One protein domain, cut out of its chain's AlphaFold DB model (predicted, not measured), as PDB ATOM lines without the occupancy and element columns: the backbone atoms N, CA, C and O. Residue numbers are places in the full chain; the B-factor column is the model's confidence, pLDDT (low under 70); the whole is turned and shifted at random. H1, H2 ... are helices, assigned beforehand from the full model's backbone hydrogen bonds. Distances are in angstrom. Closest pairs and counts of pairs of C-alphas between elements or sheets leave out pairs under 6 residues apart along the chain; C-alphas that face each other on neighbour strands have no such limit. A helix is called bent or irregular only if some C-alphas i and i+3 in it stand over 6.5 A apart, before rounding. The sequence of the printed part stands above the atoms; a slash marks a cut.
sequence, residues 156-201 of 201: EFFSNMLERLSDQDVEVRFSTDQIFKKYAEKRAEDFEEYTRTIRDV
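This is residues 156 to 201 of the 201 residues of an uncharacterized protein of Halostagnicola sp. A56 (UniProt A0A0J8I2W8). Three short helices form a small, elongated loop of chain: H1 and H2 run opposite ways but staggered along the long axis, and H3 folds back at a steep angle from the end of H2 toward the first residue of H1. The last residues of H1 and the first of the link after it, residues 163 to 169, stick out at one end of the long axis, and the link from 167 to 176 turns back from there to H2. The printed part has 46 residues with three named helices, in the order H1, H2, H3, and no named strand; the class is all helix. The whole is only just loose, close to compact, with a radius of gyration of the C-alphas of 11.4 A, and the C-alphas span 34 by 20 by 13 A along their three main axes.

The printed part begins with H1, residues 156 to 166, which holds its first residue, Glu 156. After the short link of residues 167 to 176 comes H2, residues 177 to 187. H1 and H2 are close but not clearly touching, with 1 pair of C-alphas within 8 A, that of Phe 158 and Phe 180, which are 7.7 A apart. Their lines stand at a shallow tilt of 26 degrees and they run opposite ways, with their centres 15.4 A apart. The tight link of residues 188 to 190 leads on to H3, residues 191 to 199. H2 and H3 touch, with 6 pairs of C-alphas within 8 A; the closest C-alphas are those of Ala 184 and Phe 191, 5.5 A apart. They stand at a steep tilt of 62 degrees and run opposite ways, with their centres 10.9 A apart. H1 and H3 touch only at their ends, and only just, with 3 pairs of C-alphas within 8 A. Their closest C-alphas are those of Glu 156 and Ile 198, 6.2 A apart. The lines of H1 and H3 stand at a steep tilt of 46 degrees, and the two run the same way. H3 is irregular: its C-alphas 194 and 197 are 7.4 A apart, and its line is a rough one. In H1 and H2 every pair of O of residue i and N of residue i+4 is within hydrogen-bond range, while in H3 this holds for 3 of 5 pairs.

H1 goes from Glu 156 to Ser 166 and is 15.0 A long from first to last C-alpha; it begins at C-alpha 156, (-49.767, -31.852, -32.045). H2 goes from Asp 177 to Arg 187 and is 15.3 A long, with C-alpha 177 at (-49.906, -39.455, -43.075). H1 and H2 are the longest helices by residues, with 11 each. H3 goes from Phe 191 to Arg 199, 9 residues, and is 11.6 A long; it ends at C-alpha 199, (-43.116, -29.293, -39.093).

The two C-alphas farthest apart are those of Asp 169 and Ala 188, at 33.8 A. The first and last printed C-alphas, those of Glu 156 and Val 201, are 10.8 A apart. Residues 163 to 169, of which 163 to 166 belong to H1, stand free. The printed part has no cut, and neither of its two links is long. Val 201 is the last residue of the chain. The mean pLDDT of the printed part is 90.5; residues 199 to 201 are under 70, of which 199 belongs to H3, and the mean over H3 is 87.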
ATOM      1  N   GLU A 156     -50.650 -31.716 -33.205       95.31
ATOM      2  CA  GLU A 156     -49.767 -31.852 -32.045       95.31
ATOM      3  C   GLU A 156     -50.182 -33.034 -31.175       95.31
ATOM      4  O   GLU A 156     -49.336 -33.736 -30.640       95.31
ATOM      5  N   PHE A 157     -51.479 -33.332 -31.077       95.50
ATOM      6  CA  PHE A 157     -51.938 -34.475 -30.299       95.50
ATOM      7  C   PHE A 157     -51.372 -35.804 -30.818       95.50
ATOM      8  O   PHE A 157     -50.946 -36.633 -30.013       95.50
ATOM      9  N   PHE A 158     -51.342 -36.000 -32.141       95.62
ATOM     10  CA  PHE A 158     -50.776 -37.203 -32.759       95.62
ATOM     11  C   PHE A 158     -49.244 -37.174 -32.769       95.62
ATOM     12  O   PHE A 158     -48.630 -38.216 -32.552       95.62
ATOM     13  N   SER A 159     -48.628 -35.999 -32.945       94.88
ATOM     14  CA  SER A 159     -47.172 -35.835 -32.805       94.88
ATOM     15  C   SER A 159     -46.700 -36.233 -31.407       94.88
ATOM     16  O   SER A 159     -45.830 -37.085 -31.261       94.88
ATOM     17  N   ASN A 160     -47.392 -35.763 -30.369       94.38
ATOM     18  CA  ASN A 160     -47.100 -36.121 -28.984       94.38
ATOM     19  C   ASN A 160     -47.284 -37.628 -28.717       94.38
ATOM     20  O   ASN A 160     -46.743 -38.153 -27.750       94.38
ATOM     21  N   MET A 161     -48.090 -38.361 -29.505       95.19
ATOM     22  CA  MET A 161     -48.130 -39.834 -29.409       95.19
ATOM     23  C   MET A 161     -46.850 -40.472 -29.946       95.19
ATOM     24  O   MET A 161     -46.370 -41.435 -29.357       95.19
ATOM     25  N   LEU A 162     -46.314 -39.952 -31.053       94.31
ATOM     26  CA  LEU A 162     -45.059 -40.425 -31.635       94.31
ATOM     27  C   LEU A 162     -43.885 -40.164 -30.693       94.31
ATOM     28  O   LEU A 162     -43.080 -41.063 -30.477       94.31
ATOM     29  N   GLU A 163     -43.838 -38.983 -30.077       93.75
ATOM     30  CA  GLU A 163     -42.839 -38.641 -29.056       93.75
ATOM     31  C   GLU A 163     -42.899 -39.614 -27.874       93.75
ATOM     32  O   GLU A 163     -41.901 -40.252 -27.557       93.75
ATOM     33  N   ARG A 164     -44.093 -39.856 -27.310       93.88
ATOM     34  CA  ARG A 164     -44.279 -40.832 -26.218       93.88
ATOM     35  C   ARG A 164     -43.858 -42.256 -26.587       93.88
ATOM     36  O   ARG A 164     -43.397 -42.988 -25.720       93.88
ATOM     37  N   LEU A 165     -44.047 -42.673 -27.839       93.81
ATOM     38  CA  LEU A 165     -43.573 -43.974 -28.321       93.81
ATOM     39  C   LEU A 165     -42.044 -44.001 -28.437       93.81
ATOM     40  O   LEU A 165     -41.422 -44.976 -28.020       93.81
ATOM     41  N   SER A 166     -41.446 -42.924 -28.947       93.75
ATOM     42  CA  SER A 166     -39.993 -42.768 -29.034       93.75
ATOM     43  C   SER A 166     -39.334 -42.775 -27.654       93.75
ATOM     44  O   SER A 166     -38.334 -43.461 -27.470       93.75
ATOM     45  N   ASP A 167     -39.917 -42.086 -26.671       94.19
ATOM     46  CA  ASP A 167     -39.444 -42.054 -25.277       94.19
ATOM     47  C   ASP A 167     -39.474 -43.436 -24.600       94.19
ATOM     48  O   ASP A 167     -38.828 -43.651 -23.576       94.19
ATOM     49  N   GLN A 168     -40.231 -44.377 -25.168       93.12
ATOM     50  CA  GLN A 168     -40.342 -45.764 -24.719       93.12
ATOM     51  C   GLN A 168     -39.560 -46.743 -25.612       93.12
ATOM     52  O   GLN A 168     -39.811 -47.948 -25.561       93.12
ATOM     53  N   ASP A 169     -38.643 -46.241 -26.446       94.25
ATOM     54  CA  ASP A 169     -37.836 -47.018 -27.398       94.25
ATOM     55  C   ASP A 169     -38.677 -47.837 -28.404       94.25
ATOM     56  O   ASP A 169     -38.244 -48.874 -28.922       94.25
ATOM     57  N   VAL A 170     -39.899 -47.384 -28.711       92.38
ATOM     58  CA  VAL A 170     -40.789 -48.031 -29.684       92.38
ATOM     59  C   VAL A 170     -40.615 -47.399 -31.062       92.38
ATOM     60  O   VAL A 170     -41.061 -46.286 -31.330       92.38
ATOM     61  N   GLU A 171     -40.013 -48.151 -31.981       88.50
ATOM     62  CA  GLU A 171     -39.783 -47.694 -33.351       88.50
ATOM     63  C   GLU A 171     -41.055 -47.774 -34.218       88.50
ATOM     64  O   GLU A 171     -41.614 -48.850 -34.458       88.50
ATOM     65  N   VAL A 172     -41.488 -46.631 -34.759       88.31
ATOM     66  CA  VAL A 172     -42.635 -46.534 -35.675       88.31
ATOM     67  C   VAL A 172     -42.165 -46.693 -37.123       88.31
ATOM     68  O   VAL A 172     -41.573 -45.790 -37.705       88.31
ATOM     69  N   ARG A 173     -42.450 -47.855 -37.727       87.62
ATOM     70  CA  ARG A 173     -42.028 -48.217 -39.102       87.62
ATOM     71  C   ARG A 173     -43.138 -48.129 -40.158       87.62
ATOM     72  O   ARG A 173     -43.026 -48.724 -41.228       87.62
ATOM     73  N   PHE A 174     -44.226 -47.430 -39.859       86.25
ATOM     74  CA  PHE A 174     -45.359 -47.238 -40.767       86.25
ATOM     75  C   PHE A 174     -45.620 -45.750 -41.005       86.25
ATOM     76  O   PHE A 174     -45.223 -44.902 -40.213       86.25
ATOM     77  N   SER A 175     -46.299 -45.431 -42.110       88.38
ATOM     78  CA  SER A 175     -46.702 -44.052 -42.405       88.38
ATOM     79  C   SER A 175     -47.897 -43.645 -41.545       88.38
ATOM     80  O   SER A 175     -48.889 -44.370 -41.474       88.38
ATOM     81  N   THR A 176     -47.815 -42.461 -40.941       90.25
ATOM     82  CA  THR A 176     -48.904 -41.833 -40.182       90.25
ATOM     83  C   THR A 176     -49.680 -40.799 -41.001       90.25
ATOM     84  O   THR A 176     -50.714 -40.318 -40.552       90.25
ATOM     85  N   ASP A 177     -49.277 -40.493 -42.239       90.50
ATOM     86  CA  ASP A 177     -49.906 -39.455 -43.075       90.50
ATOM     87  C   ASP A 177     -51.427 -39.602 -43.179       90.50
ATOM     88  O   ASP A 177     -52.153 -38.610 -43.231       90.50
ATOM     89  N   GLN A 178     -51.922 -40.841 -43.204       91.44
ATOM     90  CA  GLN A 178     -53.351 -41.124 -43.293       91.44
ATOM     91  C   GLN A 178     -54.125 -40.613 -42.074       91.44
ATOM     92  O   GLN A 178     -55.218 -40.070 -42.246       91.44
ATOM     93  N   ILE A 179     -53.576 -40.746 -40.857       93.81
ATOM     94  CA  ILE A 179     -54.255 -40.266 -39.650       93.81
ATOM     95  C   ILE A 179     -54.279 -38.737 -39.621       93.81
ATOM     96  O   ILE A 179     -55.322 -38.148 -39.340       93.81
ATOM     97  N   PHE A 180     -53.181 -38.088 -40.023       95.44
ATOM     98  CA  PHE A 180     -53.117 -36.631 -40.101       95.44
ATOM     99  C   PHE A 180     -54.070 -36.073 -41.165       95.44
ATOM    100  O   PHE A 180     -54.834 -35.159 -40.869       95.44
ATOM    101  N   LYS A 181     -54.101 -36.659 -42.371       95.75
ATOM    102  CA  LYS A 181     -55.038 -36.256 -43.438       95.75
ATOM    103  C   LYS A 181     -56.490 -36.399 -42.996       95.75
ATOM    104  O   LYS A 181     -57.262 -35.456 -43.124       95.75
ATOM    105  N   LYS A 182     -56.835 -37.540 -42.392       95.81
ATOM    106  CA  LYS A 182     -58.184 -37.799 -41.871       95.81
ATOM    107  C   LYS A 182     -58.636 -36.719 -40.887       95.81
ATOM    108  O   LYS A 182     -59.787 -36.293 -40.950       95.81
ATOM    109  N   TYR A 183     -57.780 -36.302 -39.953       96.81
ATOM    110  CA  TYR A 183     -58.177 -35.310 -38.949       96.81
ATOM    111  C   TYR A 183     -58.088 -33.862 -39.433       96.81
ATOM    112  O   TYR A 183     -58.916 -33.069 -38.993       96.81
ATOM    113  N   ALA A 184     -57.219 -33.541 -40.398       97.06
ATOM    114  CA  ALA A 184     -57.279 -32.270 -41.126       97.06
ATOM    115  C   ALA A 184     -58.645 -32.105 -41.821       97.06
ATOM    116  O   ALA A 184     -59.362 -31.132 -41.583       97.06
ATOM    117  N   GLU A 185     -59.078 -33.128 -42.570       97.31
ATOM    118  CA  GLU A 185     -60.386 -33.149 -43.238       97.31
ATOM    119  C   GLU A 185     -61.544 -33.002 -42.242       97.31
ATOM    120  O   GLU A 185     -62.437 -32.178 -42.441       97.31
ATOM    121  N   LYS A 186     -61.524 -33.755 -41.132       97.00
ATOM    122  CA  LYS A 186     -62.563 -33.658 -40.091       97.00
ATOM    123  C   LYS A 186     -62.616 -32.286 -39.426       97.00
ATOM    124  O   LYS A 186     -63.701 -31.854 -39.045       97.00
ATOM    125  N   ARG A 187     -61.475 -31.610 -39.280       96.62
ATOM    126  CA  ARG A 187     -61.386 -30.242 -38.746       96.62
ATOM    127  C   ARG A 187     -61.737 -29.166 -39.771       96.62
ATOM    128  O   ARG A 187     -61.903 -28.020 -39.367       96.62
ATOM    129  N   ALA A 188     -61.925 -29.541 -41.038       95.94
ATOM    130  CA  ALA A 188     -62.077 -28.623 -42.165       95.94
ATOM    131  C   ALA A 188     -60.877 -27.667 -42.311       95.94
ATOM    132  O   ALA A 188     -61.045 -26.494 -42.637       95.94
ATOM    133  N   GLU A 189     -59.676 -28.185 -42.056       95.56
ATOM    134  CA  GLU A 189     -58.398 -27.481 -42.184       95.56
ATOM    135  C   GLU A 189     -57.615 -28.067 -43.370       95.56
ATOM    136  O   GLU A 189     -57.725 -29.260 -43.674       95.56
ATOM    137  N   ASP A 190     -56.827 -27.236 -44.057       94.62
ATOM    138  CA  ASP A 190     -55.901 -27.733 -45.076       94.62
ATOM    139  C   ASP A 190     -54.809 -28.599 -44.428       94.62
ATOM    140  O   ASP A 190     -54.397 -28.357 -43.293       94.62
ATOM    141  N   PHE A 191     -54.318 -29.619 -45.137       94.19
ATOM    142  CA  PHE A 191     -53.314 -30.529 -44.583       94.19
ATOM    143  C   PHE A 191     -52.006 -29.817 -44.203       94.19
ATOM    144  O   PHE A 191     -51.385 -30.166 -43.194       94.19
ATOM    145  N   GLU A 192     -51.570 -28.830 -44.987       92.88
ATOM    146  CA  GLU A 192     -50.373 -28.045 -44.682       92.88
ATOM    147  C   GLU A 192     -50.604 -27.146 -43.470       92.88
ATOM    148  O   GLU A 192     -49.745 -27.088 -42.594       92.88
ATOM    149  N   GLU A 193     -51.773 -26.510 -43.368       90.94
ATOM    150  CA  GLU A 193     -52.132 -25.692 -42.204       90.94
ATOM    151  C   GLU A 193     -52.211 -26.531 -40.925       90.94
ATOM    152  O   GLU A 193     -51.619 -26.153 -39.910       90.94
ATOM    153  N   TYR A 194     -52.879 -27.685 -40.996       94.12
ATOM    154  CA  TYR A 194     -53.046 -28.625 -39.891       94.12
ATOM    155  C   TYR A 194     -51.702 -29.131 -39.364       94.12
ATOM    156  O   TYR A 194     -51.516 -29.244 -38.159       94.12
ATOM    157  N   THR A 195     -50.751 -29.422 -40.257       93.06
ATOM    158  CA  THR A 195     -49.438 -29.980 -39.884       93.06
ATOM    159  C   THR A 195     -48.346 -28.936 -39.674       93.06
ATOM    160  O   THR A 195     -47.233 -29.294 -39.295       93.06
ATOM    161  N   ARG A 196     -48.629 -27.647 -39.889       89.06
ATOM    162  CA  ARG A 196     -47.637 -26.565 -39.800       89.06
ATOM    163  C   ARG A 196     -46.893 -26.554 -38.465       89.06
ATOM    164  O   ARG A 196     -45.672 -26.505 -38.439       89.06
ATOM    165  N   THR A 197     -47.630 -26.662 -37.368       78.50
ATOM    166  CA  THR A 197     -47.101 -26.547 -36.002       78.50
ATOM    167  C   THR A 197     -46.155 -27.671 -35.592       78.50
ATOM    168  O   THR A 197     -45.360 -27.477 -34.681       78.50
ATOM    169  N   ILE A 198     -46.211 -28.817 -36.274       87.31
ATOM    170  CA  ILE A 198     -45.352 -29.979 -36.002       87.31
ATOM    171  C   ILE A 198     -44.220 -30.140 -37.027       87.31
ATOM    172  O   ILE A 198     -43.390 -31.027 -36.880       87.31
ATOM    173  N   ARG A 199     -44.198 -29.322 -38.089       65.81
ATOM    174  CA  ARG A 199     -43.116 -29.293 -39.093       65.81
ATOM    175  C   ARG A 199     -42.029 -28.269 -38.775       65.81
ATOM    176  O   ARG A 199     -40.941 -28.364 -39.328       65.81
ATOM    177  N   ASP A 200     -42.344 -27.301 -37.918       54.94
ATOM    178  CA  ASP A 200     -41.430 -26.245 -37.470       54.94
ATOM    179  C   ASP A 200     -40.589 -26.662 -36.235       54.94
ATOM    180  O   ASP A 200     -39.917 -25.819 -35.635       54.94
ATOM    181  N   VAL A 201     -40.630 -27.947 -35.858       43.53
ATOM    182  CA  VAL A 201     -39.875 -28.585 -34.761       43.53
ATOM    183  C   VAL A 201     -38.862 -29.560 -35.352       43.53
ATOM    184  O   VAL A 201     -37.700 -29.543 -34.886       43.53
TER     185      VAL A 201